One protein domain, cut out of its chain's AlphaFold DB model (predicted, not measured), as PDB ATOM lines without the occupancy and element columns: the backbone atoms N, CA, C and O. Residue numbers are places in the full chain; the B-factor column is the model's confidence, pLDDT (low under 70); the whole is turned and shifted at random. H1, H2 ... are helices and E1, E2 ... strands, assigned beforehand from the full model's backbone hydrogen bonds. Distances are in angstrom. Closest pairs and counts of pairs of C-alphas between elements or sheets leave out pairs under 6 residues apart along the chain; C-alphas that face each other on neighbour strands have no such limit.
ATOM      1  N   GLU A 446     159.716 146.158 143.148       87.69
ATOM      2  CA  GLU A 446     159.614 146.758 144.478       87.69
ATOM      3  C   GLU A 446     161.007 147.028 145.034       87.69
ATOM      4  O   GLU A 446     161.754 146.111 145.370       87.69
ATOM      5  N   ASN A 447     161.318 148.309 145.166       90.62
ATOM      6  CA  ASN A 447     162.582 148.809 145.668       90.62
ATOM      7  C   ASN A 447     162.333 149.680 146.899       90.62
ATOM      8  O   ASN A 447     161.230 150.181 147.113       90.62
ATOM      9  N   TYR A 448     163.349 149.869 147.731       92.75
ATOM     10  CA  TYR A 448     163.269 150.829 148.824       92.75
ATOM     11  C   TYR A 448     164.634 151.422 149.137       92.75
ATOM     12  O   TYR A 448     165.683 150.827 148.873       92.75
ATOM     13  N   CYS A 449     164.600 152.602 149.732       93.25
ATOM     14  CA  CYS A 449     165.754 153.252 150.319       93.25
ATOM     15  C   CYS A 449     165.370 153.845 151.673       93.25
ATOM     16  O   CYS A 449     164.196 154.069 151.961       93.25
ATOM     17  N   ASP A 450     166.374 154.033 152.519       92.44
ATOM     18  CA  ASP A 450     166.191 154.509 153.880       92.44
ATOM     19  C   ASP A 450     166.876 155.883 154.014       92.44
ATOM     20  O   ASP A 450     167.911 156.153 153.396       92.44
ATOM     21  N   SER A 451     166.335 156.749 154.860       91.94
ATOM     22  CA  SER A 451     166.962 158.003 155.267       91.94
ATOM     23  C   SER A 451     166.857 158.201 156.780       91.94
ATOM     24  O   SER A 451     165.998 157.621 157.446       91.94
ATOM     25  N   GLY A 452     167.787 158.965 157.350       88.94
ATOM     26  CA  GLY A 452     167.890 159.171 158.793       88.94
ATOM     27  C   GLY A 452     168.941 158.263 159.425       88.94
ATOM     28  O   GLY A 452     170.035 158.095 158.882       88.94
ATOM     29  N   VAL A 453     168.642 157.711 160.602       84.25
ATOM     30  CA  VAL A 453     169.641 156.988 161.405       84.25
ATOM     31  C   VAL A 453     169.634 155.489 161.102       84.25
ATOM     32  O   VAL A 453     168.652 154.778 161.312       84.25
ATOM     33  N   PHE A 454     170.781 154.984 160.662       82.75
ATOM     34  CA  PHE A 454     171.057 153.579 160.413       82.75
ATOM     35  C   PHE A 454     171.801 152.966 161.588       82.75
ATOM     36  O   PHE A 454     172.800 153.509 162.051       82.75
ATOM     37  N   PHE A 455     171.343 151.791 162.011       77.12
ATOM     38  CA  PHE A 455     172.091 150.938 162.919       77.12
ATOM     39  C   PHE A 455     172.949 149.963 162.112       77.12
ATOM     40  O   PHE A 455     172.429 149.131 161.360       77.12
ATOM     41  N   ASP A 456     174.259 150.074 162.268       73.06
ATOM     42  CA  ASP A 456     175.225 149.119 161.755       73.06
ATOM     43  C   ASP A 456     175.279 147.963 162.738       73.06
ATOM     44  O   ASP A 456     175.501 148.166 163.930       73.06
ATOM     45  N   SER A 457     175.040 146.740 162.260       62.09
ATOM     46  CA  SER A 457     175.183 145.576 163.124       62.09
ATOM     47  C   SER A 457     176.623 145.547 163.638       62.09
ATOM     48  O   SER A 457     177.537 145.476 162.809       62.09
ATOM     49  N   GLU A 776     185.563 162.968 161.058       47.53
ATOM     50  CA  GLU A 776     186.682 162.000 161.078       47.53
ATOM     51  C   GLU A 776     187.809 162.461 162.019       47.53
ATOM     52  O   GLU A 776     188.327 161.687 162.827       47.53
ATOM     53  N   ILE A 777     188.124 163.758 161.984       45.19
ATOM     54  CA  ILE A 777     189.124 164.382 162.862       45.19
ATOM     55  C   ILE A 777     188.634 164.384 164.318       45.19
ATOM     56  O   ILE A 777     189.382 164.023 165.230       45.19
ATOM     57  N   ALA A 778     187.357 164.715 164.546       44.03
ATOM     58  CA  ALA A 778     186.749 164.673 165.875       44.03
ATOM     59  C   ALA A 778     186.710 163.249 166.460       44.03
ATOM     60  O   ALA A 778     186.954 163.082 167.654       44.03
ATOM     61  N   LYS A 779     186.468 162.224 165.630       51.56
ATOM     62  CA  LYS A 779     186.496 160.810 166.037       51.56
ATOM     63  C   LYS A 779     187.871 160.378 166.543       51.56
ATOM     64  O   LYS A 779     187.973 159.867 167.654       51.56
ATOM     65  N   LYS A 780     188.940 160.657 165.786       51.53
ATOM     66  CA  LYS A 780     190.317 160.320 166.197       51.53
ATOM     67  C   LYS A 780     190.733 161.032 167.489       51.53
ATOM     68  O   LYS A 780     191.350 160.419 168.357       51.53
ATOM     69  N   ALA A 781     190.359 162.302 167.652       46.72
ATOM     70  CA  ALA A 781     190.652 163.062 168.869       46.72
ATOM     71  C   ALA A 781     189.897 162.528 170.104       46.72
ATOM     72  O   ALA A 781     190.452 162.490 171.208       46.72
ATOM     73  N   LEU A 782     188.645 162.090 169.931       49.59
ATOM     74  CA  LEU A 782     187.851 161.512 171.015       49.59
ATOM     75  C   LEU A 782     188.397 160.144 171.447       49.59
ATOM     76  O   LEU A 782     188.497 159.892 172.644       49.59
ATOM     77  N   ASP A 783     188.824 159.309 170.498       51.94
ATOM     78  CA  ASP A 783     189.374 157.975 170.769       51.94
ATOM     79  C   ASP A 783     190.677 158.053 171.592       51.94
ATOM     80  O   ASP A 783     190.838 157.352 172.592       51.94
ATOM     81  N   ILE A 784     191.564 159.004 171.261       55.44
ATOM     82  CA  ILE A 784     192.786 159.297 172.036       55.44
ATOM     83  C   ILE A 784     192.438 159.759 173.460       55.44
ATOM     84  O   ILE A 784     193.071 159.352 174.437       55.44
ATOM     85  N   THR A 785     191.403 160.590 173.597       53.28
ATOM     86  CA  THR A 785     190.972 161.111 174.901       53.28
ATOM     87  C   THR A 785     190.377 160.003 175.774       53.28
ATOM     88  O   THR A 785     190.723 159.904 176.951       53.28
ATOM     89  N   ILE A 786     189.542 159.124 175.210       58.47
ATOM     90  CA  ILE A 786     188.934 157.987 175.918       58.47
ATOM     91  C   ILE A 786     190.005 157.000 176.394       58.47
ATOM     92  O   ILE A 786     189.938 156.528 177.529       58.47
ATOM     93  N   GLN A 787     191.030 156.742 175.577       54.84
ATOM     94  CA  GLN A 787     192.148 155.860 175.936       54.84
ATOM     95  C   GLN A 787     193.031 156.424 177.060       54.84
ATOM     96  O   GLN A 787     193.647 155.655 177.795       54.84
ATOM     97  N   SER A 788     193.060 157.748 177.234       54.44
ATOM     98  CA  SER A 788     193.804 158.406 178.316       54.44
ATOM     99  C   SER A 788     193.099 158.372 179.683       54.44
ATOM    100  O   SER A 788     193.710 158.722 180.695       54.44
ATOM    101  N   LEU A 789     191.827 157.951 179.743       58.50
ATOM    102  CA  LEU A 789     191.083 157.849 181.000       58.50
ATOM    103  C   LEU A 789     191.521 156.612 181.817       58.50
ATOM    104  O   LEU A 789     191.813 155.560 181.249       58.50
ATOM    105  N   PRO A 790     191.532 156.681 183.161       50.50
ATOM    106  CA  PRO A 790     191.830 155.516 183.992       50.50
ATOM    107  C   PRO A 790     190.749 154.430 183.867       50.50
ATOM    108  O   PRO A 790     189.563 154.738 183.728       50.50
ATOM    109  N   ILE A 791     191.131 153.156 184.002       50.91
ATOM    110  CA  ILE A 791     190.184 152.038 184.168       50.91
ATOM    111  C   ILE A 791     189.381 152.258 185.465       50.91
ATOM    112  O   ILE A 791     189.988 152.587 186.488       50.91
ATOM    113  N   PRO A 792     188.043 152.085 185.474       49.88
ATOM    114  CA  PRO A 792     187.190 151.523 184.416       49.88
ATOM    115  C   PRO A 792     186.537 152.565 183.489       49.88
ATOM    116  O   PRO A 792     185.681 152.211 182.680       49.88
ATOM    117  N   TYR A 793     186.880 153.847 183.614       57.84
ATOM    118  CA  TYR A 793     186.219 154.918 182.869       57.84
ATOM    119  C   TYR A 793     186.531 154.857 181.375       57.84
ATOM    120  O   TYR A 793     185.616 155.034 180.578       57.84
ATOM    121  N   ASN A 794     187.766 154.525 180.984       61.59
ATOM    122  CA  ASN A 794     188.089 154.274 179.573       61.59
ATOM    123  C   ASN A 794     187.201 153.184 178.954       61.59
ATOM    124  O   ASN A 794     186.702 153.380 177.854       61.59
ATOM    125  N   LEU A 795     186.934 152.097 179.686       59.91
ATOM    126  CA  LEU A 795     186.080 150.991 179.263       59.91
ATOM    127  C   LEU A 795     184.626 151.446 179.099       59.91
ATOM    128  O   LEU A 795     183.990 151.146 178.098       59.91
ATOM    129  N   MET A 796     184.085 152.196 180.065       55.53
ATOM    130  CA  MET A 796     182.711 152.702 179.961       55.53
ATOM    131  C   MET A 796     182.559 153.698 178.808       55.53
ATOM    132  O   MET A 796     181.598 153.610 178.049       55.53
ATOM    133  N   PHE A 797     183.505 154.627 178.653       65.69
ATOM    134  CA  PHE A 797     183.458 155.616 177.580       65.69
ATOM    135  C   PHE A 797     183.728 155.001 176.207       65.69
ATOM    136  O   PHE A 797     183.097 155.431 175.246       65.69
ATOM    137  N   SER A 798     184.578 153.974 176.100       67.62
ATOM    138  CA  SER A 798     184.770 153.256 174.841       67.62
ATOM    139  C   SER A 798     183.522 152.463 174.466       67.62
ATOM    140  O   SER A 798     183.155 152.484 173.298       67.62
ATOM    141  N   VAL A 799     182.821 151.838 175.431       65.44
ATOM    142  CA  VAL A 799     181.544 151.140 175.157       65.44
ATOM    143  C   VAL A 799     180.524 152.129 174.624       65.44
ATOM    144  O   VAL A 799     179.867 151.850 173.629       65.44
ATOM    145  N   VAL A 800     180.409 153.297 175.257       64.75
ATOM    146  CA  VAL A 800     179.494 154.349 174.803       64.75
ATOM    147  C   VAL A 800     179.901 154.872 173.424       64.75
ATOM    148  O   VAL A 800     179.032 155.048 172.578       64.75
ATOM    149  N   TYR A 801     181.192 155.085 173.169       71.81
ATOM    150  CA  TYR A 801     181.687 155.570 171.882       71.81
ATOM    151  C   TYR A 801     181.478 154.562 170.752       71.81
ATOM    152  O   TYR A 801     180.920 154.928 169.723       71.81
ATOM    153  N   ASP A 802     181.832 153.296 170.969       67.12
ATOM    154  CA  ASP A 802     181.605 152.225 170.000       67.12
ATOM    155  C   ASP A 802     180.115 152.064 169.730       67.12
ATOM    156  O   ASP A 802     179.713 151.944 168.580       67.12
ATOM    157  N   TYR A 803     179.277 152.139 170.769       63.44
ATOM    158  CA  TYR A 803     177.825 152.078 170.624       63.44
ATOM    159  C   TYR A 803     177.258 153.278 169.851       63.44
ATOM    160  O   TYR A 803     176.304 153.112 169.098       63.44
ATOM    161  N   VAL A 804     177.842 154.473 169.992       68.31
ATOM    162  CA  VAL A 804     177.487 155.657 169.189       68.31
ATOM    163  C   VAL A 804     177.973 155.513 167.743       68.31
ATOM    164  O   VAL A 804     177.263 155.926 166.830       68.31
ATOM    165  N   ASP A 805     179.130 154.890 167.511       71.12
ATOM    166  CA  ASP A 805     179.677 154.674 166.167       71.12
ATOM    167  C   ASP A 805     178.895 153.629 165.352       71.12
ATOM    168  O   ASP A 805     178.928 153.649 164.120       71.12
ATOM    169  N   LEU A 806     178.107 152.777 166.021       72.00
ATOM    170  CA  LEU A 806     177.121 151.911 165.362       72.00
ATOM    171  C   LEU A 806     176.003 152.702 164.677       72.00
ATOM    172  O   LEU A 806     175.310 152.148 163.825       72.00
ATOM    173  N   PHE A 807     175.809 153.978 165.018       78.44
ATOM    174  CA  PHE A 807     174.809 154.817 164.376       78.44
ATOM    175  C   PHE A 807     175.444 155.662 163.270       78.44
ATOM    176  O   PHE A 807     176.277 156.539 163.504       78.44
ATOM    177  N   SER A 808     175.011 155.425 162.032       82.31
ATOM    178  CA  SER A 808     175.341 156.283 160.896       82.31
ATOM    179  C   SER A 808     174.098 157.022 160.427       82.31
ATOM    180  O   SER A 808     173.069 156.414 160.175       82.31
ATOM    181  N   GLU A 809     174.174 158.344 160.330       84.25
ATOM    182  CA  GLU A 809     173.116 159.153 159.727       84.25
ATOM    183  C   GLU A 809     173.450 159.392 158.255       84.25
ATOM    184  O   GLU A 809     174.610 159.660 157.925       84.25
ATOM    185  N   GLY A 810     172.454 159.260 157.384       89.75
ATOM    186  CA  GLY A 810     172.591 159.531 155.956       89.75
ATOM    187  C   GLY A 810     171.290 159.297 155.197       89.75
ATOM    188  O   GLY A 810     170.260 158.972 155.788       89.75
ATOM    189  N   ASN A 811     171.327 159.475 153.880       92.94
ATOM    190  CA  ASN A 811     170.163 159.292 153.021       92.94
ATOM    191  C   ASN A 811     170.526 158.393 151.841       92.94
ATOM    192  O   ASN A 811     171.155 158.832 150.887       92.94
ATOM    193  N   SER A 812     170.111 157.129 151.878       93.12
ATOM    194  CA  SER A 812     170.420 156.197 150.795       93.12
ATOM    195  C   SER A 812     169.516 156.367 149.571       93.12
ATOM    196  O   SER A 812     169.654 155.598 148.625       93.12
ATOM    197  N   CYS A 813     168.556 157.293 149.599       93.12
ATOM    198  CA  CYS A 813     167.696 157.629 148.467       93.12
ATOM    199  C   CYS A 813     168.350 158.666 147.558       93.12
ATOM    200  O   CYS A 813     168.270 158.537 146.339       93.12
ATOM    201  N   THR A 814     169.031 159.658 148.136       93.00
ATOM    202  CA  THR A 814     169.577 160.811 147.401       93.00
ATOM    203  C   THR A 814     171.103 160.878 147.380       93.00
ATOM    204  O   THR A 814     171.650 161.406 146.419       93.00
ATOM    205  N   ASP A 815     171.798 160.311 148.371       93.88
ATOM    206  CA  ASP A 815     173.263 160.317 148.455       93.88
ATOM    207  C   ASP A 815     173.842 158.989 147.930       93.88
ATOM    208  O   ASP A 815     173.738 157.928 148.563       93.88
ATOM    209  N   GLU A 816     174.446 159.053 146.740       91.62
ATOM    210  CA  GLU A 816     175.051 157.899 146.073       91.62
ATOM    211  C   GLU A 816     176.217 157.313 146.876       91.62
ATOM    212  O   GLU A 816     176.356 156.087 146.964       91.62
ATOM    213  N   ASP A 817     177.054 158.151 147.478       91.38
ATOM    214  CA  ASP A 817     178.241 157.688 148.192       91.38
ATOM    215  C   ASP A 817     177.870 157.066 149.529       91.38
ATOM    216  O   ASP A 817     178.426 156.027 149.916       91.38
ATOM    217  N   PHE A 818     176.841 157.597 150.183       91.31
ATOM    218  CA  PHE A 818     176.225 156.927 151.313       91.31
ATOM    219  C   PHE A 818     175.634 155.574 150.897       91.31
ATOM    220  O   PHE A 818     175.922 154.563 151.544       91.31
ATOM    221  N   ALA A 819     174.892 155.494 149.788       89.69
ATOM    222  CA  ALA A 819     174.356 154.228 149.282       89.69
ATOM    223  C   ALA A 819     175.466 153.206 148.941       89.69
ATOM    224  O   ALA A 819     175.376 152.039 149.340       89.69
ATOM    225  N   LYS A 820     176.572 153.632 148.310       88.94
ATOM    226  CA  LYS A 820     177.775 152.802 148.080       88.94
ATOM    227  C   LYS A 820     178.400 152.329 149.391       88.94
ATOM    228  O   LYS A 820     178.794 151.166 149.513       88.94
ATOM    229  N   LYS A 821     178.494 153.205 150.394       87.38
ATOM    230  CA  LYS A 821     179.013 152.856 151.722       87.38
ATOM    231  C   LYS A 821     178.134 151.802 152.395       87.38
ATOM    232  O   LYS A 821     178.665 150.863 152.986       87.38
ATOM    233  N   ARG A 822     176.805 151.900 152.257       86.12
ATOM    234  CA  ARG A 822     175.865 150.873 152.736       86.12
ATOM    235  C   ARG A 822     176.043 149.550 151.999       86.12
ATOM    236  O   ARG A 822     176.095 148.524 152.665       86.12
ATOM    237  N   ARG A 823     176.214 149.560 150.670       86.06
ATOM    238  CA  ARG A 823     176.502 148.362 149.853       86.06
ATOM    239  C   ARG A 823     177.699 147.565 150.370       86.06
ATOM    240  O   ARG A 823     177.643 146.342 150.433       86.06
ATOM    241  N   LYS A 824     178.761 148.259 150.793       83.19
ATOM    242  CA  LYS A 824     179.955 147.629 151.384       83.19
ATOM    243  C   LYS A 824     179.705 147.045 152.783       83.19
ATOM    244  O   LYS A 824     180.354 146.070 153.143       83.19
ATOM    245  N   LYS A 825     178.797 147.634 153.572       80.31
ATOM    246  CA  LYS A 825     178.524 147.247 154.972       80.31
ATOM    247  C   LYS A 825     177.438 146.176 155.127       80.31
ATOM    248  O   LYS A 825     177.568 145.300 155.972       80.31
ATOM    249  N   ASP A 826     176.376 146.237 154.328       78.62
ATOM    250  CA  ASP A 826     175.272 145.272 154.309       78.62
ATOM    251  C   ASP A 826     175.069 144.811 152.864       78.62
ATOM    252  O   ASP A 826     174.472 145.515 152.054       78.62
ATOM    253  N   SER A 827     175.576 143.625 152.523       73.75
ATOM    254  CA  SER A 827     175.565 143.144 151.137       73.75
ATOM    255  C   SER A 827     174.161 142.912 150.575       73.75
ATOM    256  O   SER A 827     173.987 142.955 149.363       73.75
ATOM    257  N   LYS A 828     173.147 142.679 151.422       75.25
ATOM    258  CA  LYS A 828     171.775 142.420 150.956       75.25
ATOM    259  C   LYS A 828     170.948 143.696 150.880       75.25
ATOM    260  O   LYS A 828     170.339 143.953 149.847       75.25
ATOM    261  N   ARG A 829     170.906 144.497 151.951       80.12
ATOM    262  CA  ARG A 829     170.129 145.753 151.946       80.12
ATOM    263  C   ARG A 829     170.872 146.876 151.240       80.12
ATOM    264  O   ARG A 829     170.255 147.681 150.558       80.12
ATOM    265  N   GLY A 830     172.194 146.910 151.361       84.56
ATOM    266  CA  GLY A 830     173.032 147.920 150.729       84.56
ATOM    267  C   GLY A 830     173.069 147.816 149.204       84.56
ATOM    268  O   GLY A 830     173.087 148.851 148.546       84.56
ATOM    269  N   GLU A 831     173.001 146.607 148.633       88.25
ATOM    270  CA  GLU A 831     172.810 146.438 147.181       88.25
ATOM    271  C   GLU A 831     171.486 147.062 146.731       88.25
ATOM    272  O   GLU A 831     171.448 147.810 145.759       88.25
ATOM    273  N   MET A 832     170.411 146.816 147.487       88.44
ATOM    274  CA  MET A 832     169.093 147.370 147.190       88.44
ATOM    275  C   MET A 832     169.066 148.894 147.310       88.44
ATOM    276  O   MET A 832     168.513 149.554 146.436       88.44
ATOM    277  N   PHE A 833     169.708 149.470 148.330       92.12
ATOM    278  CA  PHE A 833     169.839 150.920 148.473       92.12
ATOM    279  C   PHE A 833     170.582 151.548 147.297       92.12
ATOM    280  O   PHE A 833     170.110 152.524 146.724       92.12
ATOM    281  N   PHE A 834     171.713 150.961 146.903       91.12
ATOM    282  CA  PHE A 834     172.508 151.453 145.783       91.12
ATOM    283  C   PHE A 834     171.749 151.360 144.455       91.12
ATOM    284  O   PHE A 834     171.670 152.339 143.713       91.12
ATOM    285  N   LYS A 835     171.118 150.212 144.190       91.19
ATOM    286  CA  LYS A 835     170.274 150.000 143.009       91.19
ATOM    287  C   LYS A 835     169.100 150.984 142.973       91.19
ATOM    288  O   LYS A 835     168.825 151.580 141.935       91.19
ATOM    289  N   THR A 836     168.438 151.204 144.108       92.69
ATOM    290  CA  THR A 836     167.312 152.142 144.225       92.69
ATOM    291  C   THR A 836     167.758 153.582 143.990       92.69
ATOM    292  O   THR A 836     167.148 154.263 143.172       92.69
ATOM    293  N   ASN A 837     168.856 154.025 144.611       95.31
ATOM    294  CA  ASN A 837     169.428 155.358 144.404       95.31
ATOM    295  C   ASN A 837     169.749 155.624 142.925       95.31
ATOM    296  O   ASN A 837     169.325 156.642 142.384       95.31
ATOM    297  N   LYS A 838     170.402 154.674 142.239       92.25
ATOM    298  CA  LYS A 838     170.694 154.796 140.802       92.25
ATOM    299  C   LYS A 838     169.428 154.924 139.959       92.25
ATOM    300  O   LYS A 838     169.361 155.787 139.088       92.25
ATOM    301  N   ARG A 839     168.400 154.120 140.238       90.69
ATOM    302  CA  ARG A 839     167.124 154.198 139.507       90.69
ATOM    303  C   ARG A 839     166.345 155.480 139.809       90.69
ATOM    304  O   ARG A 839     165.706 156.004 138.902       90.69
ATOM    305  N   ILE A 840     166.412 156.011 141.032       91.50
ATOM    306  CA  ILE A 840     165.825 157.316 141.378       91.50
ATOM    307  C   ILE A 840     166.545 158.431 140.612       91.50
ATOM    308  O   ILE A 840     165.883 159.242 139.971       91.50
ATOM    309  N   ALA A 841     167.882 158.433 140.619       89.25
ATOM    310  CA  ALA A 841     168.694 159.431 139.920       89.25
ATOM    311  C   ALA A 841     168.455 159.432 138.399       89.25
ATOM    312  O   ALA A 841     168.532 160.475 137.759       89.25
ATOM    313  N   SER A 842     168.122 158.275 137.819       85.31
ATOM    314  CA  SER A 842     167.749 158.138 136.404       85.31
ATOM    315  C   SER A 842     166.256 158.347 136.116       85.31
ATOM    316  O   SER A 842     165.810 158.066 135.004       85.31
ATOM    317  N   ASP A 843     165.469 158.814 137.091       87.81
ATOM    318  CA  ASP A 843     164.020 159.021 136.968       87.81
ATOM    319  C   ASP A 843     163.261 157.754 136.507       87.81
ATOM    320  O   ASP A 843     162.297 157.795 135.744       87.81
ATOM    321  N   LEU A 844     163.689 156.582 136.982       88.50
ATOM    322  CA  LEU A 844     163.093 155.280 136.651       88.50
ATOM    323  C   LEU A 844     162.116 154.767 137.714       88.50
ATOM    324  O   LEU A 844     161.449 153.750 137.516       88.50
ATOM    325  N   CYS A 845     162.020 155.464 138.842       89.69
ATOM    326  CA  CYS A 845     161.187 155.081 139.973       89.69
ATOM    327  C   CYS A 845     160.019 156.045 140.171       89.69
ATOM    328  O   CYS A 845     160.079 157.214 139.792       89.69
ATOM    329  N   PHE A 846     158.970 155.570 140.832       85.50
ATOM    330  CA  PHE A 846     157.988 156.433 141.479       85.50
ATOM    331  C   PHE A 846     157.872 156.058 142.955       85.50
ATOM    332  O   PHE A 846     157.974 154.881 143.312       85.50
ATOM    333  N   LEU A 847     157.679 157.066 143.805       86.75
ATOM    334  CA  LEU A 847     157.485 156.868 145.236       86.75
ATOM    335  C   LEU A 847     156.109 156.232 145.475       86.75
ATOM    336  O   LEU A 847     155.084 156.782 145.078       86.75
ATOM    337  N   LYS A 848     156.104 155.060 146.106       85.00
ATOM    338  CA  LYS A 848     154.915 154.266 146.433       85.00
ATOM    339  C   LYS A 848     154.357 154.658 147.800       85.00
ATOM    340  O   LYS A 848     153.149 154.822 147.949       85.00
ATOM    341  N   LYS A 849     155.230 154.753 148.804       86.62
ATOM    342  CA  LYS A 849     154.897 155.163 150.173       86.62
ATOM    343  C   LYS A 849     156.165 155.479 150.959       86.62
ATOM    344  O   LYS A 849     157.218 154.929 150.648       86.62
ATOM    345  N   THR A 850     156.011 156.269 152.008       86.31
ATOM    346  CA  THR A 850     157.032 156.498 153.030       86.31
ATOM    347  C   THR A 850     156.527 155.884 154.329       86.31
ATOM    348  O   THR A 850     155.433 156.226 154.782       86.31
ATOM    349  N   ASP A 851     157.283 154.943 154.890       86.75
ATOM    350  CA  ASP A 851     157.030 154.392 156.219       86.75
ATOM    351  C   ASP A 851     158.026 155.018 157.206       86.75
ATOM    352  O   ASP A 851     159.239 154.850 157.064       86.75
ATOM    353  N   ASP A 852     157.514 155.696 158.231       80.88
ATOM    354  CA  ASP A 852     158.326 156.223 159.328       80.88
ATOM    355  C   ASP A 852     158.587 155.096 160.343       80.88
ATOM    356  O   ASP A 852     157.732 154.744 161.162       80.88
ATOM    357  N   ASP A 853     159.783 154.515 160.301       69.69
ATOM    358  CA  ASP A 853     160.232 153.469 161.217       69.69
ATOM    359  C   ASP A 853     160.866 154.141 162.449       69.69
ATOM    360  O   ASP A 853     162.053 154.489 162.484       69.69
ATOM    361  N   ILE A 854     160.060 154.357 163.492       64.94
ATOM    362  CA  ILE A 854     160.545 154.901 164.764       64.94
ATOM    363  C   ILE A 854     161.040 153.757 165.654       64.94
ATOM    364  O   ILE A 854     160.252 152.977 166.192       64.94
ATOM    365  N   TRP A 855     162.352 153.688 165.877       60.22
ATOM    366  CA  TRP A 855     162.945 152.708 166.786       60.22
ATOM    367  C   TRP A 855     162.976 153.255 168.218       60.22
ATOM    368  O   TRP A 855     163.686 154.215 168.529       60.22
ATOM    369  N   HIS A 856     162.226 152.623 169.124       52.25
ATOM    370  CA  HIS A 856     162.288 152.897 170.562       52.25
ATOM    371  C   HIS A 856     163.316 151.986 171.245       52.25
ATOM    372  O   HIS A 856     162.972 150.967 171.842       52.25
ATOM    373  N   TYR A 857     164.594 152.362 171.189       53.25
ATOM    374  CA  TYR A 857     165.612 151.779 172.066       53.25
ATOM    375  C   TYR A 857     165.620 152.570 173.375       53.25
ATOM    376  O   TYR A 857     166.066 153.711 173.394       53.25
ATOM    377  N   GLY A 858     165.104 151.978 174.459       44.94
ATOM    378  CA  GLY A 858     164.710 152.643 175.717       44.94
ATOM    379  C   GLY A 858     165.738 153.506 176.475       44.94
ATOM    380  O   GLY A 858     165.408 153.987 177.555       44.94
ATOM    381  N   LEU A 859     166.949 153.719 175.947       47.94
ATOM    382  CA  LEU A 859     167.978 154.618 176.488       47.94
ATOM    383  C   LEU A 859     168.209 155.896 175.656       47.94
ATOM    384  O   LEU A 859     168.864 156.808 176.153       47.94
ATOM    385  N   PHE A 860     167.670 156.001 174.435       49.97
ATOM    386  CA  PHE A 860     167.834 157.173 173.567       49.97
ATOM    387  C   PHE A 860     166.482 157.732 173.105       49.97
ATOM    388  O   PHE A 860     165.513 156.976 172.989       49.97
ATOM    389  N   PRO A 861     166.392 159.052 172.838       54.28
ATOM    390  CA  PRO A 861     165.229 159.619 172.164       54.28
ATOM    391  C   PRO A 861     164.994 158.874 170.846       54.28
ATOM    392  O   PRO A 861     165.944 158.489 170.168       54.28
ATOM    393  N   SER A 862     163.721 158.638 170.533       58.53
ATOM    394  CA  SER A 862     163.230 157.916 169.355       58.53
ATOM    395  C   SER A 862     164.074 158.183 168.103       58.53
ATOM    396  O   SER A 862     164.001 159.275 167.537       58.53
ATOM    397  N   LEU A 863     164.869 157.194 167.681       69.12
ATOM    398  CA  LEU A 863     165.644 157.286 166.447       69.12
ATOM    399  C   LEU A 863     164.682 157.096 165.281       69.12
ATOM    400  O   LEU A 863     164.020 156.059 165.176       69.12
ATOM    401  N   LYS A 864     164.584 158.129 164.447       78.12
ATOM    402  CA  LYS A 864     163.715 158.140 163.278       78.12
ATOM    403  C   LYS A 864     164.507 157.656 162.065       78.12
ATOM    404  O   LYS A 864     165.582 158.186 161.768       78.12
ATOM    405  N   ARG A 865     163.989 156.627 161.401       83.69
ATOM    406  CA  ARG A 865     164.445 156.191 160.087       83.69
ATOM    407  C   ARG A 865     163.239 156.146 159.171       83.69
ATOM    408  O   ARG A 865     162.319 155.378 159.428       83.69
ATOM    409  N   ASP A 866     163.294 156.902 158.093       88.06
ATOM    410  CA  ASP A 866     162.223 156.931 157.110       88.06
ATOM    411  C   ASP A 866     162.592 155.990 155.976       88.06
ATOM    412  O   ASP A 866     163.716 156.022 155.471       88.06
ATOM    413  N   ARG A 867     161.671 155.097 155.622       90.25
ATOM    414  CA  ARG A 867     161.832 154.188 154.495       90.25
ATOM    415  C   ARG A 867     160.896 154.593 153.379       90.25
ATOM    416  O   ARG A 867     159.681 154.431 153.484       90.25
ATOM    417  N   ASP A 868     161.491 154.993 152.272       91.31
ATOM    418  CA  ASP A 868     160.781 155.273 151.043       91.31
ATOM    419  C   ASP A 868     160.749 154.012 150.184       91.31
ATOM    420  O   ASP A 868     161.774 153.470 149.764       91.31
ATOM    421  N   TYR A 869     159.542 153.523 149.931       90.00
ATOM    422  CA  TYR A 869     159.287 152.428 149.013       90.00
ATOM    423  C   TYR A 869     159.017 152.993 147.630       90.00
ATOM    424  O   TYR A 869     158.197 153.895 147.462       90.00
ATOM    425  N   TYR A 870     159.646 152.397 146.632       90.25
ATOM    426  CA  TYR A 870     159.510 152.749 145.234       90.25
ATOM    427  C   TYR A 870     159.072 151.543 144.430       90.25
ATOM    428  O   TYR A 870     159.353 150.391 144.753       90.25
ATOM    429  N   CYS A 871     158.442 151.842 143.312       89.38
ATOM    430  CA  CYS A 871     158.366 150.909 142.212       89.38
ATOM    431  C   CYS A 871     159.256 151.449 141.108       89.38
ATOM    432  O   CYS A 871     159.046 152.561 140.612       89.38
ATOM    433  N   CYS A 872     160.270 150.675 140.764       89.88
ATOM    434  CA  CYS A 872     161.270 151.082 139.801       89.88
ATOM    435  C   CYS A 872     161.195 150.205 138.564       89.88
ATOM    436  O   CYS A 872     161.043 148.991 138.661       89.88
ATOM    437  N   TYR A 873     161.331 150.829 137.405       86.44
ATOM    438  CA  TYR A 873     161.363 150.145 136.123       86.44
ATOM    439  C   TYR A 873     162.792 150.108 135.587       86.44
ATOM    440  O   TYR A 873     163.630 150.920 135.973       86.44
ATOM    441  N   ASP A 874     163.070 149.175 134.685       78.19
ATOM    442  CA  ASP A 874     164.404 149.047 134.090       78.19
ATOM    443  C   ASP A 874     164.655 150.098 132.995       78.19
ATOM    444  O   ASP A 874     165.799 150.445 132.710       78.19
ATOM    445  N   GLN A 875     163.586 150.640 132.400       79.50
ATOM    446  CA  GLN A 875     163.642 151.615 131.311       79.50
ATOM    447  C   GLN A 875     162.626 152.746 131.517       79.50
ATOM    448  O   GLN A 875     161.498 152.522 131.967       79.50
ATOM    449  N   LYS A 876     163.001 153.969 131.118       80.81
ATOM    450  CA  LYS A 876     162.130 155.153 131.214       80.81
ATOM    451  C   LYS A 876     160.874 154.996 130.355       80.81
ATOM    452  O   LYS A 876     159.774 155.306 130.799       80.81
ATOM    453  N   LEU A 877     161.032 154.404 129.169       79.25
ATOM    454  CA  LEU A 877     159.934 154.071 128.264       79.25
ATOM    455  C   LEU A 877     158.875 153.195 128.951       79.25
ATOM    456  O   LEU A 877     157.685 153.509 128.943       79.25
ATOM    457  N   THR A 878     159.326 152.129 129.609       80.94
ATOM    458  CA  THR A 878     158.478 151.217 130.374       80.94
ATOM    459  C   THR A 878     157.735 151.922 131.510       80.94
ATOM    460  O   THR A 878     156.530 151.716 131.662       80.94
ATOM    461  N   LYS A 879     158.418 152.783 132.277       85.94
ATOM    462  CA  LYS A 879     157.793 153.591 133.339       85.94
ATOM    463  C   LYS A 879     156.653 154.447 132.780       85.94
ATOM    464  O   LYS A 879     155.556 154.438 133.339       85.94
ATOM    465  N   ILE A 880     156.893 155.149 131.671       84.00
ATOM    466  CA  ILE A 880     155.903 156.026 131.025       84.00
ATOM    467  C   ILE A 880     154.691 155.221 130.549       84.00
ATOM    468  O   ILE A 880     153.549 155.611 130.809       84.00
ATOM    469  N   PHE A 881     154.918 154.073 129.903       82.88
ATOM    470  CA  PHE A 881     153.836 153.193 129.469       82.88
ATOM    471  C   PHE A 881     153.020 152.658 130.639       82.88
ATOM    472  O   PHE A 881     151.793 152.737 130.599       82.88
ATOM    473  N   ALA A 882     153.675 152.153 131.685       83.62
ATOM    474  CA  ALA A 882     152.983 151.641 132.857       83.62
ATOM    475  C   ALA A 882     152.098 152.728 133.487       83.62
ATOM    476  O   ALA A 882     150.909 152.492 133.697       83.62
ATOM    477  N   GLN A 883     152.629 153.941 133.681       83.75
ATOM    478  CA  GLN A 883     151.868 155.073 134.215       83.75
ATOM    479  C   GLN A 883     150.673 155.446 133.325       83.75
ATOM    480  O   GLN A 883     149.554 155.557 133.824       83.75
ATOM    481  N   GLY A 884     150.871 155.575 132.010       85.94
ATOM    482  CA  GLY A 884     149.793 155.955 131.095       85.94
ATOM    483  C   GLY A 884     148.696 154.893 130.943       85.94
ATOM    484  O   GLY A 884     147.513 155.231 130.859       85.94
ATOM    485  N   ILE A 885     149.060 153.608 130.957       85.31
ATOM    486  CA  ILE A 885     148.115 152.479 130.933       85.31
ATOM    487  C   ILE A 885     147.315 152.436 132.239       85.31
ATOM    488  O   ILE A 885     146.096 152.273 132.227       85.31
ATOM    489  N   MET A 886     147.979 152.615 133.379       82.12
ATOM    490  CA  MET A 886     147.334 152.591 134.689       82.12
ATOM    491  C   MET A 886     146.311 153.723 134.845       82.12
ATOM    492  O   MET A 886     145.172 153.447 135.234       82.12
ATOM    493  N   SER A 887     146.641 154.945 134.410       84.69
ATOM    494  CA  SER A 887     145.692 156.069 134.375       84.69
ATOM    495  C   SER A 887     144.432 155.753 133.560       84.69
ATOM    496  O   SER A 887     143.325 156.041 134.009       84.69
ATOM    497  N   GLN A 888     144.560 155.085 132.409       85.56
ATOM    498  CA  GLN A 888     143.405 154.678 131.588       85.56
ATOM    499  C   GLN A 888     142.514 153.623 132.239       85.56
ATOM    500  O   GLN A 888     141.294 153.574 132.040       85.56
ATOM    501  N   LEU A 889     143.130 152.736 133.010       84.50
ATOM    502  CA  LEU A 889     142.431 151.670 133.710       84.50
ATOM    503  C   LEU A 889     141.805 152.158 135.017       84.50
ATOM    504  O   LEU A 889     141.075 151.393 135.649       84.50
ATOM    505  N   GLY A 890     142.074 153.403 135.428       83.06
ATOM    506  CA  GLY A 890     141.723 153.884 136.762       83.06
ATOM    507  C   GLY A 890     142.450 153.116 137.860       83.06
ATOM    508  O   GLY A 890     141.974 153.045 138.992       83.06
ATOM    509  N   LYS A 891     143.564 152.473 137.504       80.44
ATOM    510  CA  LYS A 891     144.453 151.825 138.450       80.44
ATOM    511  C   LYS A 891     145.440 152.882 138.870       80.44
ATOM    512  O   LYS A 891     146.133 153.453 138.039       80.44
ATOM    513  N   ASN A 892     145.498 153.146 140.157       67.06
ATOM    514  CA  ASN A 892     146.567 153.967 140.665       67.06
ATOM    515  C   ASN A 892     147.760 153.053 140.962       67.06
ATOM    516  O   ASN A 892     147.649 151.845 141.201       67.06
ATOM    517  N   LEU A 893     148.933 153.655 140.924       62.44
ATOM    518  CA  LEU A 893     150.130 153.090 141.510       62.44
ATOM    519  C   LEU A 893     150.076 153.320 143.020       62.44
ATOM    520  O   LEU A 893     150.850 154.084 143.583       62.44
ATOM    521  N   ASN A 894     149.059 152.763 143.672       55.34
ATOM    522  CA  ASN A 894     148.898 152.913 145.109       55.34
ATOM    523  C   ASN A 894     149.875 151.981 145.833       55.34
ATOM    524  O   ASN A 894     150.391 151.013 145.271       55.34
ATOM    525  N   SER A 895     150.027 152.243 147.126       52.62
ATOM    526  CA  SER A 895     150.852 151.574 148.137       52.62
ATOM    527  C   SER A 895     150.792 150.039 148.233       52.62
ATOM    528  O   SER A 895     151.435 149.476 149.117       52.62
ATOM    529  N   GLU A 896     150.074 149.335 147.361       57.91
ATOM    530  CA  GLU A 896     149.795 147.904 147.497       57.91
ATOM    531  C   GLU A 896     150.567 147.012 146.515       57.91
ATOM    532  O   GLU A 896     150.906 145.898 146.895       57.91
ATOM    533  N   SER A 897     150.941 147.467 145.308       68.50
ATOM    534  CA  SER A 897     151.697 146.619 144.363       68.50
ATOM    535  C   SER A 897     152.314 147.404 143.197       68.50
ATOM    536  O   SER A 897     151.679 148.295 142.637       68.50
ATOM    537  N   CYS A 898     153.536 147.029 142.802       75.19
ATOM    538  CA  CYS A 898     154.209 147.525 141.593       75.19
ATOM    539  C   CYS A 898     153.836 146.753 140.309       75.19
ATOM    540  O   CYS A 898     154.299 147.096 139.222       75.19
ATOM    541  N   SER A 899     152.985 145.727 140.413       64.44
ATOM    542  CA  SER A 899     152.597 144.803 139.339       64.44
ATOM    543  C   SER A 899     151.073 144.694 139.204       64.44
ATOM    544  O   SER A 899     150.460 143.646 139.398       64.44
ATOM    545  N   ASN A 900     150.424 145.815 138.883       64.25
ATOM    546  CA  ASN A 900     148.958 145.889 138.817       64.25
ATOM    547  C   ASN A 900     148.362 145.739 137.410       64.25
ATOM    548  O   ASN A 900     147.143 145.868 137.262       64.25
ATOM    549  N   LEU A 901     149.172 145.451 136.391       70.56
ATOM    550  CA  LEU A 901     148.705 145.231 135.023       70.56
ATOM    551  C   LEU A 901     148.620 143.732 134.737       70.56
ATOM    552  O   LEU A 901     149.567 142.983 134.941       70.56
ATOM    553  N   ARG A 902     147.436 143.280 134.326       69.56
ATOM    554  CA  ARG A 902     147.186 141.926 133.837       69.56
ATOM    555  C   ARG A 902     146.982 141.981 132.332       69.56
ATOM    556  O   ARG A 902     146.533 142.990 131.795       69.56
ATOM    557  N   ILE A 903     147.171 140.845 131.669       66.25
ATOM    558  CA  ILE A 903     146.876 140.680 130.235       66.25
ATOM    559  C   ILE A 903     145.459 141.170 129.884       66.25
ATOM    560  O   ILE A 903     145.240 141.821 128.867       66.25
ATOM    561  N   GLU A 904     144.491 140.897 130.757       68.50
ATOM    562  CA  GLU A 904     143.089 141.308 130.603       68.50
ATOM    563  C   GLU A 904     142.897 142.829 130.571       68.50
ATOM    564  O   GLU A 904     141.912 143.320 130.017       68.50
ATOM    565  N   ASP A 905     143.815 143.576 131.181       74.69
ATOM    566  CA  ASP A 905     143.779 145.030 131.215       74.69
ATOM    567  C   ASP A 905     144.312 145.647 129.923       74.69
ATOM    568  O   ASP A 905     143.843 146.702 129.505       74.69
ATOM    569  N   ILE A 906     145.227 144.960 129.240       72.12
ATOM    570  CA  ILE A 906     145.792 145.412 127.963       72.12
ATOM    571  C   ILE A 906     144.717 145.448 126.862       72.12
ATOM    572  O   ILE A 906     144.772 146.255 125.941       72.12
ATOM    573  N   ASN A 907     143.665 144.640 126.980       71.00
ATOM    574  CA  ASN A 907     142.529 144.704 126.054       71.00
ATOM    575  C   ASN A 907     141.591 145.897 126.313       71.00
ATOM    576  O   ASN A 907     140.625 146.080 125.576       71.00
ATOM    577  N   LYS A 908     141.829 146.687 127.369       75.44
ATOM    578  CA  LYS A 908     140.973 147.807 127.796       75.44
ATOM    579  C   LYS A 908     141.646 149.173 127.639       75.44
ATOM    580  O   LYS A 908     141.109 150.159 128.145       75.44
ATOM    581  N   ILE A 909     142.804 149.228 126.984       78.50
ATOM    582  CA  ILE A 909     143.582 150.456 126.800       78.50
ATOM    583  C   ILE A 909     143.573 150.934 125.350       78.50
ATOM    584  O   ILE A 909     143.349 150.172 124.412       78.50
ATOM    585  N   SER A 910     143.852 152.218 125.193       79.88
ATOM    586  CA  SER A 910     144.029 152.926 123.936       79.88
ATOM    587  C   SER A 910     145.363 153.666 123.964       79.88
ATOM    588  O   SER A 910     145.828 154.102 125.015       79.88
ATOM    589  N   PHE A 911     145.983 153.846 122.804       78.69
ATOM    590  CA  PHE A 911     147.199 154.658 122.689       78.69
ATOM    591  C   PHE A 911     146.930 156.043 122.099       78.69
ATOM    592  O   PHE A 911     147.860 156.821 121.915       78.69
ATOM    593  N   THR A 912     145.667 156.373 121.828       81.88
ATOM    594  CA  THR A 912     145.283 157.705 121.355       81.88
ATOM    595  C   THR A 912     145.561 158.738 122.443       81.88
ATOM    596  O   THR A 912     145.076 158.577 123.558       81.88
ATOM    597  N   GLU A 913     146.320 159.787 122.127       84.31
ATOM    598  CA  GLU A 913     146.575 160.922 123.026       84.31
ATOM    599  C   GLU A 913     145.252 161.559 123.485       84.31
ATOM    600  O   GLU A 913     144.369 161.802 122.661       84.31
ATOM    601  N   CYS A 914     145.108 161.836 124.782       86.38
ATOM    602  CA  CYS A 914     143.967 162.600 125.284       86.38
ATOM    603  C   CYS A 914     144.010 164.048 124.782       86.38
ATOM    604  O   CYS A 914     145.011 164.754 124.940       86.38
ATOM    605  N   GLU A 915     142.893 164.523 124.243       88.81
ATOM    606  CA  GLU A 915     142.697 165.933 123.921       88.81
ATOM    607  C   GLU A 915     142.549 166.780 125.194       88.81
ATOM    608  O   GLU A 915     142.329 166.280 126.301       88.81
ATOM    609  N   ASN A 916     142.670 168.102 125.051       83.25
ATOM    610  CA  ASN A 916     142.531 169.020 126.180       83.25
ATOM    611  C   ASN A 916     141.147 168.865 126.839       83.25
ATOM    612  O   ASN A 916     140.128 169.131 126.210       83.25
ATOM    613  N   GLY A 917     141.130 168.488 128.119       83.75
ATOM    614  CA  GLY A 917     139.903 168.301 128.898       83.75
ATOM    615  C   GLY A 917     139.318 166.885 128.866       83.75
ATOM    616  O   GLY A 917     138.348 166.648 129.583       83.75
ATOM    617  N   GLN A 918     139.902 165.952 128.102       87.06
ATOM    618  CA  GLN A 918     139.559 164.528 128.184       87.06
ATOM    619  C   GLN A 918     140.174 163.890 129.435       87.06
ATOM    620  O   GLN A 918     141.294 164.213 129.839       87.06
ATOM    621  N   ASP A 919     139.430 162.976 130.047       88.19
ATOM    622  CA  ASP A 919     139.837 162.209 131.218       88.19
ATOM    623  C   ASP A 919     140.346 160.827 130.763       88.19
ATOM    624  O   ASP A 919     139.572 160.050 130.197       88.19
ATOM    625  N   PRO A 920     141.622 160.473 131.019       87.50
ATOM    626  CA  PRO A 920     142.203 159.209 130.557       87.50
ATOM    627  C   PRO A 920     141.400 157.966 130.958       87.50
ATOM    628  O   PRO A 920     141.298 157.005 130.192       87.50
ATOM    629  N   GLN A 921     140.806 157.978 132.155       87.12
ATOM    630  CA  GLN A 921     140.063 156.847 132.694       87.12
ATOM    631  C   GLN A 921     138.682 156.714 132.044       87.12
ATOM    632  O   GLN A 921     138.259 155.588 131.739       87.12
ATOM    633  N   LYS A 922     137.969 157.831 131.858       86.81
ATOM    634  CA  LYS A 922     136.615 157.863 131.281       86.81
ATOM    635  C   LYS A 922     136.633 157.710 129.766       86.81
ATOM    636  O   LYS A 922     135.881 156.894 129.240       86.81
ATOM    637  N   ASP A 923     137.513 158.443 129.095       85.19
ATOM    638  CA  ASP A 923     137.535 158.569 127.637       85.19
ATOM    639  C   ASP A 923     138.430 157.524 126.958       85.19
ATOM    640  O   ASP A 923     138.457 157.439 125.731       85.19
ATOM    641  N   LYS A 924     139.127 156.688 127.748       84.25
ATOM    642  CA  LYS A 924     140.033 155.631 127.267       84.25
ATOM    643  C   LYS A 924     141.040 156.189 126.263       84.25
ATOM    644  O   LYS A 924     141.085 155.774 125.108       84.25
ATOM    645  N   CYS A 925     141.834 157.148 126.725       85.19
ATOM    646  CA  CYS A 925     142.908 157.792 125.973       85.19
ATOM    647  C   CYS A 925     144.179 157.869 126.832       85.19
ATOM    648  O   CYS A 925     144.120 157.878 128.060       85.19
ATOM    649  N   PHE A 926     145.347 157.901 126.200       85.56
ATOM    650  CA  PHE A 926     146.631 157.981 126.884       85.56
ATOM    651  C   PHE A 926     146.858 159.403 127.435       85.56
ATOM    652  O   PHE A 926     146.715 160.361 126.669       85.56
ATOM    653  N   PRO A 927     147.224 159.572 128.726       88.94
ATOM    654  CA  PRO A 927     147.388 160.891 129.336       88.94
ATOM    655  C   PRO A 927     148.351 161.779 128.551       88.94
ATOM    656  O   PRO A 927     149.441 161.345 128.179       88.94
ATOM    657  N   LYS A 928     147.948 163.026 128.299       86.94
ATOM    658  CA  LYS A 928     148.684 163.954 127.432       86.94
ATOM    659  C   LYS A 928     150.098 164.258 127.934       86.94
ATOM    660  O   LYS A 928     151.038 164.298 127.148       86.94
ATOM    661  N   ASP A 929     150.256 164.443 129.238       87.81
ATOM    662  CA  ASP A 929     151.546 164.643 129.900       87.81
ATOM    663  C   ASP A 929     152.477 163.440 129.688       87.81
ATOM    664  O   ASP A 929     153.611 163.609 129.240       87.81
ATOM    665  N   LYS A 930     151.973 162.218 129.895       87.50
ATOM    666  CA  LYS A 930     152.738 160.983 129.671       87.50
ATOM    667  C   LYS A 930     153.031 160.747 128.196       87.50
ATOM    668  O   LYS A 930     154.089 160.234 127.854       87.50
ATOM    669  N   PHE A 931     152.115 161.125 127.310       83.31
ATOM    670  CA  PHE A 931     152.317 161.027 125.869       83.31
ATOM    671  C   PHE A 931     153.410 161.988 125.379       83.31
ATOM    672  O   PHE A 931     154.184 161.644 124.489       83.31
ATOM    673  N   ASN A 932     153.516 163.173 125.981       84.81
ATOM    674  CA  ASN A 932     154.609 164.104 125.709       84.81
ATOM    675  C   ASN A 932     155.938 163.589 126.271       84.81
ATOM    676  O   ASN A 932     156.923 163.575 125.541       84.81
ATOM    677  N   GLU A 933     155.949 163.068 127.503       84.44
ATOM    678  CA  GLU A 933     157.134 162.430 128.099       84.44
ATOM    679  C   GLU A 933     157.630 161.253 127.237       84.44
ATOM    680  O   GLU A 933     158.833 161.076 127.033       84.44
ATOM    681  N   LEU A 934     156.697 160.480 126.666       80.31
ATOM    682  CA  LEU A 934     156.973 159.410 125.710       80.31
ATOM    683  C   LEU A 934     157.634 159.949 124.434       80.31
ATOM    684  O   LEU A 934     158.670 159.427 124.022       80.31
ATOM    685  N   LYS A 935     157.061 160.995 123.819       77.81
ATOM    686  CA  LYS A 935     157.630 161.647 122.627       77.81
ATOM    687  C   LYS A 935     159.048 162.143 122.903       77.81
ATOM    688  O   LYS A 935     159.953 161.821 122.142       77.81
ATOM    689  N   GLU A 936     159.254 162.875 123.994       78.81
ATOM    690  CA  GLU A 936     160.563 163.418 124.372       78.81
ATOM    691  C   GLU A 936     161.595 162.316 124.625       78.81
ATOM    692  O   GLU A 936     162.713 162.400 124.123       78.81
ATOM    693  N   THR A 937     161.214 161.250 125.333       74.38
ATOM    694  CA  THR A 937     162.111 160.120 125.629       74.38
ATOM    695  C   THR A 937     162.531 159.384 124.353       74.38
ATOM    696  O   THR A 937     163.699 159.030 124.203       74.38
ATOM    697  N   ILE A 938     161.611 159.190 123.400       65.75
ATOM    698  CA  ILE A 938     161.930 158.578 122.101       65.75
ATOM    699  C   ILE A 938     162.833 159.502 121.268       65.75
ATOM    700  O   ILE A 938     163.776 159.026 120.639       65.75
ATOM    701  N   LEU A 939     162.584 160.815 121.287       61.03
ATOM    702  CA  LEU A 939     163.402 161.803 120.574       61.03
ATOM    703  C   LEU A 939     164.826 161.907 121.148       61.03
ATOM    704  O   LEU A 939     165.778 162.041 120.387       61.03
ATOM    705  N   GLN A 940     164.997 161.790 122.467       58.81
ATOM    706  CA  GLN A 940     166.315 161.791 123.118       58.81
ATOM    707  C   GLN A 940     167.126 160.513 122.844       58.81
ATOM    708  O   GLN A 940     168.354 160.565 122.818       58.81
ATOM    709  N   GLY A 941     166.464 159.373 122.611       46.41
ATOM    710  CA  GLY A 941     167.119 158.105 122.267       46.41
ATOM    711  C   GLY A 941     167.593 157.997 120.810       46.41
ATOM    712  O   GLY A 941     168.320 157.062 120.478       46.41
ATOM    713  N   GLY A 942     167.203 158.928 119.930       36.75
ATOM    714  CA  GLY A 942     167.419 158.843 118.485       36.75
ATOM    715  C   GLY A 942     168.296 159.957 117.920       36.75
ATOM    716  O   GLY A 942     167.789 160.898 117.323       36.75
ATOM    717  N   ASN A 943     169.622 159.808 117.979       30.31
ATOM    718  CA  ASN A 943     170.555 160.649 117.211       30.31
ATOM    719  C   ASN A 943     170.744 160.128 115.764       30.31
ATOM    720  O   ASN A 943     171.855 160.081 115.238       30.31
ATOM    721  N   ILE A 944     169.660 159.677 115.117       33.88
ATOM    722  CA  ILE A 944     169.660 159.188 113.727       33.88
ATOM    723  C   ILE A 944     168.384 159.666 113.016       33.88
ATOM    724  O   ILE A 944     167.363 158.993 113.066       33.88
ATOM    725  N   GLY A 945     168.463 160.814 112.332       38.34
ATOM    726  CA  GLY A 945     167.624 161.217 111.182       38.34
ATOM    727  C   GLY A 945     166.134 160.831 111.179       38.34
ATOM    728  O   GLY A 945     165.630 160.401 110.141       38.34
ATOM    729  N   SER A 946     165.435 160.941 112.312       35.81
ATOM    730  CA  SER A 946     164.160 160.252 112.556       35.81
ATOM    731  C   SER A 946     162.894 161.094 112.401       35.81
ATOM    732  O   SER A 946     161.807 160.537 112.538       35.81
ATOM    733  N   ASP A 947     162.968 162.388 112.093       39.69
ATOM    734  CA  ASP A 947     161.780 163.258 112.156       39.69
ATOM    735  C   ASP A 947     160.662 162.825 111.185       39.69
ATOM    736  O   ASP A 947     159.479 162.835 111.532       39.69
ATOM    737  N   GLU A 948     161.021 162.337 109.993       38.41
ATOM    738  CA  GLU A 948     160.054 161.909 108.975       38.41
ATOM    739  C   GLU A 948     159.591 160.450 109.164       38.41
ATOM    740  O   GLU A 948     158.419 160.123 108.958       38.41
ATOM    741  N   LEU A 949     160.475 159.557 109.622       35.94
ATOM    742  CA  LEU A 949     160.143 158.147 109.856       35.94
ATOM    743  C   LEU A 949     159.291 157.974 111.124       35.94
ATOM    744  O   LEU A 949     158.299 157.244 111.117       35.94
ATOM    745  N   LEU A 950     159.638 158.691 112.195       37.34
ATOM    746  CA  LEU A 950     158.926 158.656 113.468       37.34
ATOM    747  C   LEU A 950     157.595 159.415 113.378       37.34
ATOM    748  O   LEU A 950     156.582 158.933 113.885       37.34
ATOM    749  N   GLY A 951     157.559 160.530 112.635       38.69
ATOM    750  CA  GLY A 951     156.321 161.232 112.294       38.69
ATOM    751  C   GLY A 951     155.322 160.327 111.568       38.69
ATOM    752  O   GLY A 951     154.129 160.365 111.868       38.69
ATOM    753  N   ASN A 952     155.803 159.440 110.691       38.62
ATOM    754  CA  ASN A 952     154.975 158.458 109.989       38.62
ATOM    755  C   ASN A 952     154.536 157.277 110.872       38.62
ATOM    756  O   ASN A 952     153.413 156.798 110.715       38.62
ATOM    757  N   ILE A 953     155.353 156.827 111.828       38.59
ATOM    758  CA  ILE A 953     154.969 155.780 112.797       38.59
ATOM    759  C   ILE A 953     153.923 156.312 113.785       38.59
ATOM    760  O   ILE A 953     152.916 155.646 114.025       38.59
ATOM    761  N   ILE A 954     154.088 157.540 114.278       41.88
ATOM    762  CA  ILE A 954     153.115 158.198 115.159       41.88
ATOM    763  C   ILE A 954     151.805 158.477 114.400       41.88
ATOM    764  O   ILE A 954     150.734 158.139 114.901       41.88
ATOM    765  N   LYS A 955     151.858 158.976 113.151       41.12
ATOM    766  CA  LYS A 955     150.653 159.161 112.313       41.12
ATOM    767  C   LYS A 955     149.938 157.852 111.983       41.12
ATOM    768  O   LYS A 955     148.712 157.820 111.993       41.12
ATOM    769  N   SER A 956     150.681 156.790 111.659       39.16
ATOM    770  CA  SER A 956     150.099 155.508 111.232       39.16
ATOM    771  C   SER A 956     149.568 154.671 112.393       39.16
ATOM    772  O   SER A 956     148.592 153.947 112.210       39.16
ATOM    773  N   THR A 957     150.163 154.798 113.581       37.97
ATOM    774  CA  THR A 957     149.825 153.956 114.737       37.97
ATOM    775  C   THR A 957     148.849 154.646 115.698       37.97
ATOM    776  O   THR A 957     148.089 153.949 116.363       37.97
ATOM    777  N   LEU A 958     148.820 155.990 115.765       38.78
ATOM    778  CA  LEU A 958     148.158 156.720 116.867       38.78
ATOM    779  C   LEU A 958     147.060 157.726 116.450       38.78
ATOM    780  O   LEU A 958     146.312 158.171 117.314       38.78
ATOM    781  N   GLN A 959     146.878 158.047 115.159       40.88
ATOM    782  CA  GLN A 959     145.823 158.971 114.680       40.88
ATOM    783  C   GLN A 959     144.805 158.307 113.733       40.88
ATOM    784  O   GLN A 959     144.552 158.762 112.618       40.88
TER     785      GLN A 959
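Overview. This is residues 446 to 457 and 776 to 959 of the 983 residues of an uncharacterized protein of Helicobacter sp. 13S00482-2 (UniProt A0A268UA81). A twisted sheet of four strands makes the middle of a long rod; the helical hairpin H3 and H4 packs on it, H4 with most of its contacts to E1 and fewer to E4 and E3, and H3 mainly at E2. Beyond one end of the sheet lies a second helical hairpin, H1 and H2, and beyond the other a looser helical part, with H5 beside H8, the short H6 and H7, and H9 at its far side. The printed part has 196 residues with nine named helices and four named strands, in the order E1 H1 H2 E2 H3 H4 E3 E4 H5 H6 H7 H8 H9; the class is mixed, helices and strands. The sheet runs E2 E1 E4 E3, antiparallel throughout. The whole is only just extended, close to loose, with a radius of gyration of the C-alphas of 24.7 A and spans of 84 by 38 by 28 A.

Arrangement. E1, residues 446 to 455, and E4, residues 863 to 872, are antiparallel inner strands, with N 451 and O 866 2.8 A apart. E3, residues 845 to 855, forms a hairpin with E4, with N 848 and O 869 2.8 A apart. E2, residues 807 to 811, is the other edge strand, with N 454 and O 808 2.7 A apart. E1 bends by 97 degrees at residue 452. H4, residues 829 to 841, is on the sheet; its closest C-alphas to E1 are those of Phe 833 and Cys 449, 5.1 A apart. H3, residues 816 to 825, touches H4 at a shallow tilt of 15 degrees, opposite ways, closest at C-alphas 823 and 830, 3.6 A. H1, residues 776 to 787, touches H2, residues 793 to 805, closest at C-alphas 786 and 794, 5.3 A; neither is on the sheet. H5, residues 876 to 889, only grazes the sheet and touches H8, residues 928 to 940, closest at C-alphas 884 and 930, 6.0 A. H5 touches H7, residues 920 to 923, and is close but not clearly touching to H6, residues 903 to 906. H9, residues 947 to 958, is near H8. In H1, H2, H3, H4, H5, H8 and H9 every O i to N i+4 pair is within hydrogen-bond range.

Along the chain. E1 begins at C-alpha 446 (159.614, 146.758, 144.478) and H9 ends at C-alpha 958 (148.158, 156.720, 116.867). E4 is 27.7 A long, E3 27.0 A, E1 22.7 A and H5 20.2 A.

Size, cuts and confidence. The two farthest C-alphas, Pro 790 and Ser 956, are 83.9 A apart. Residues 458 to 775 are not printed; C-alphas 457 and 776 are 20.2 A apart across this cut. The links H5 to H6 and H6 to H7 are long. Mean pLDDT of the printed part is 73.0, and 73 residues are under 70, among them residues 776 to 800 and 938 to 959.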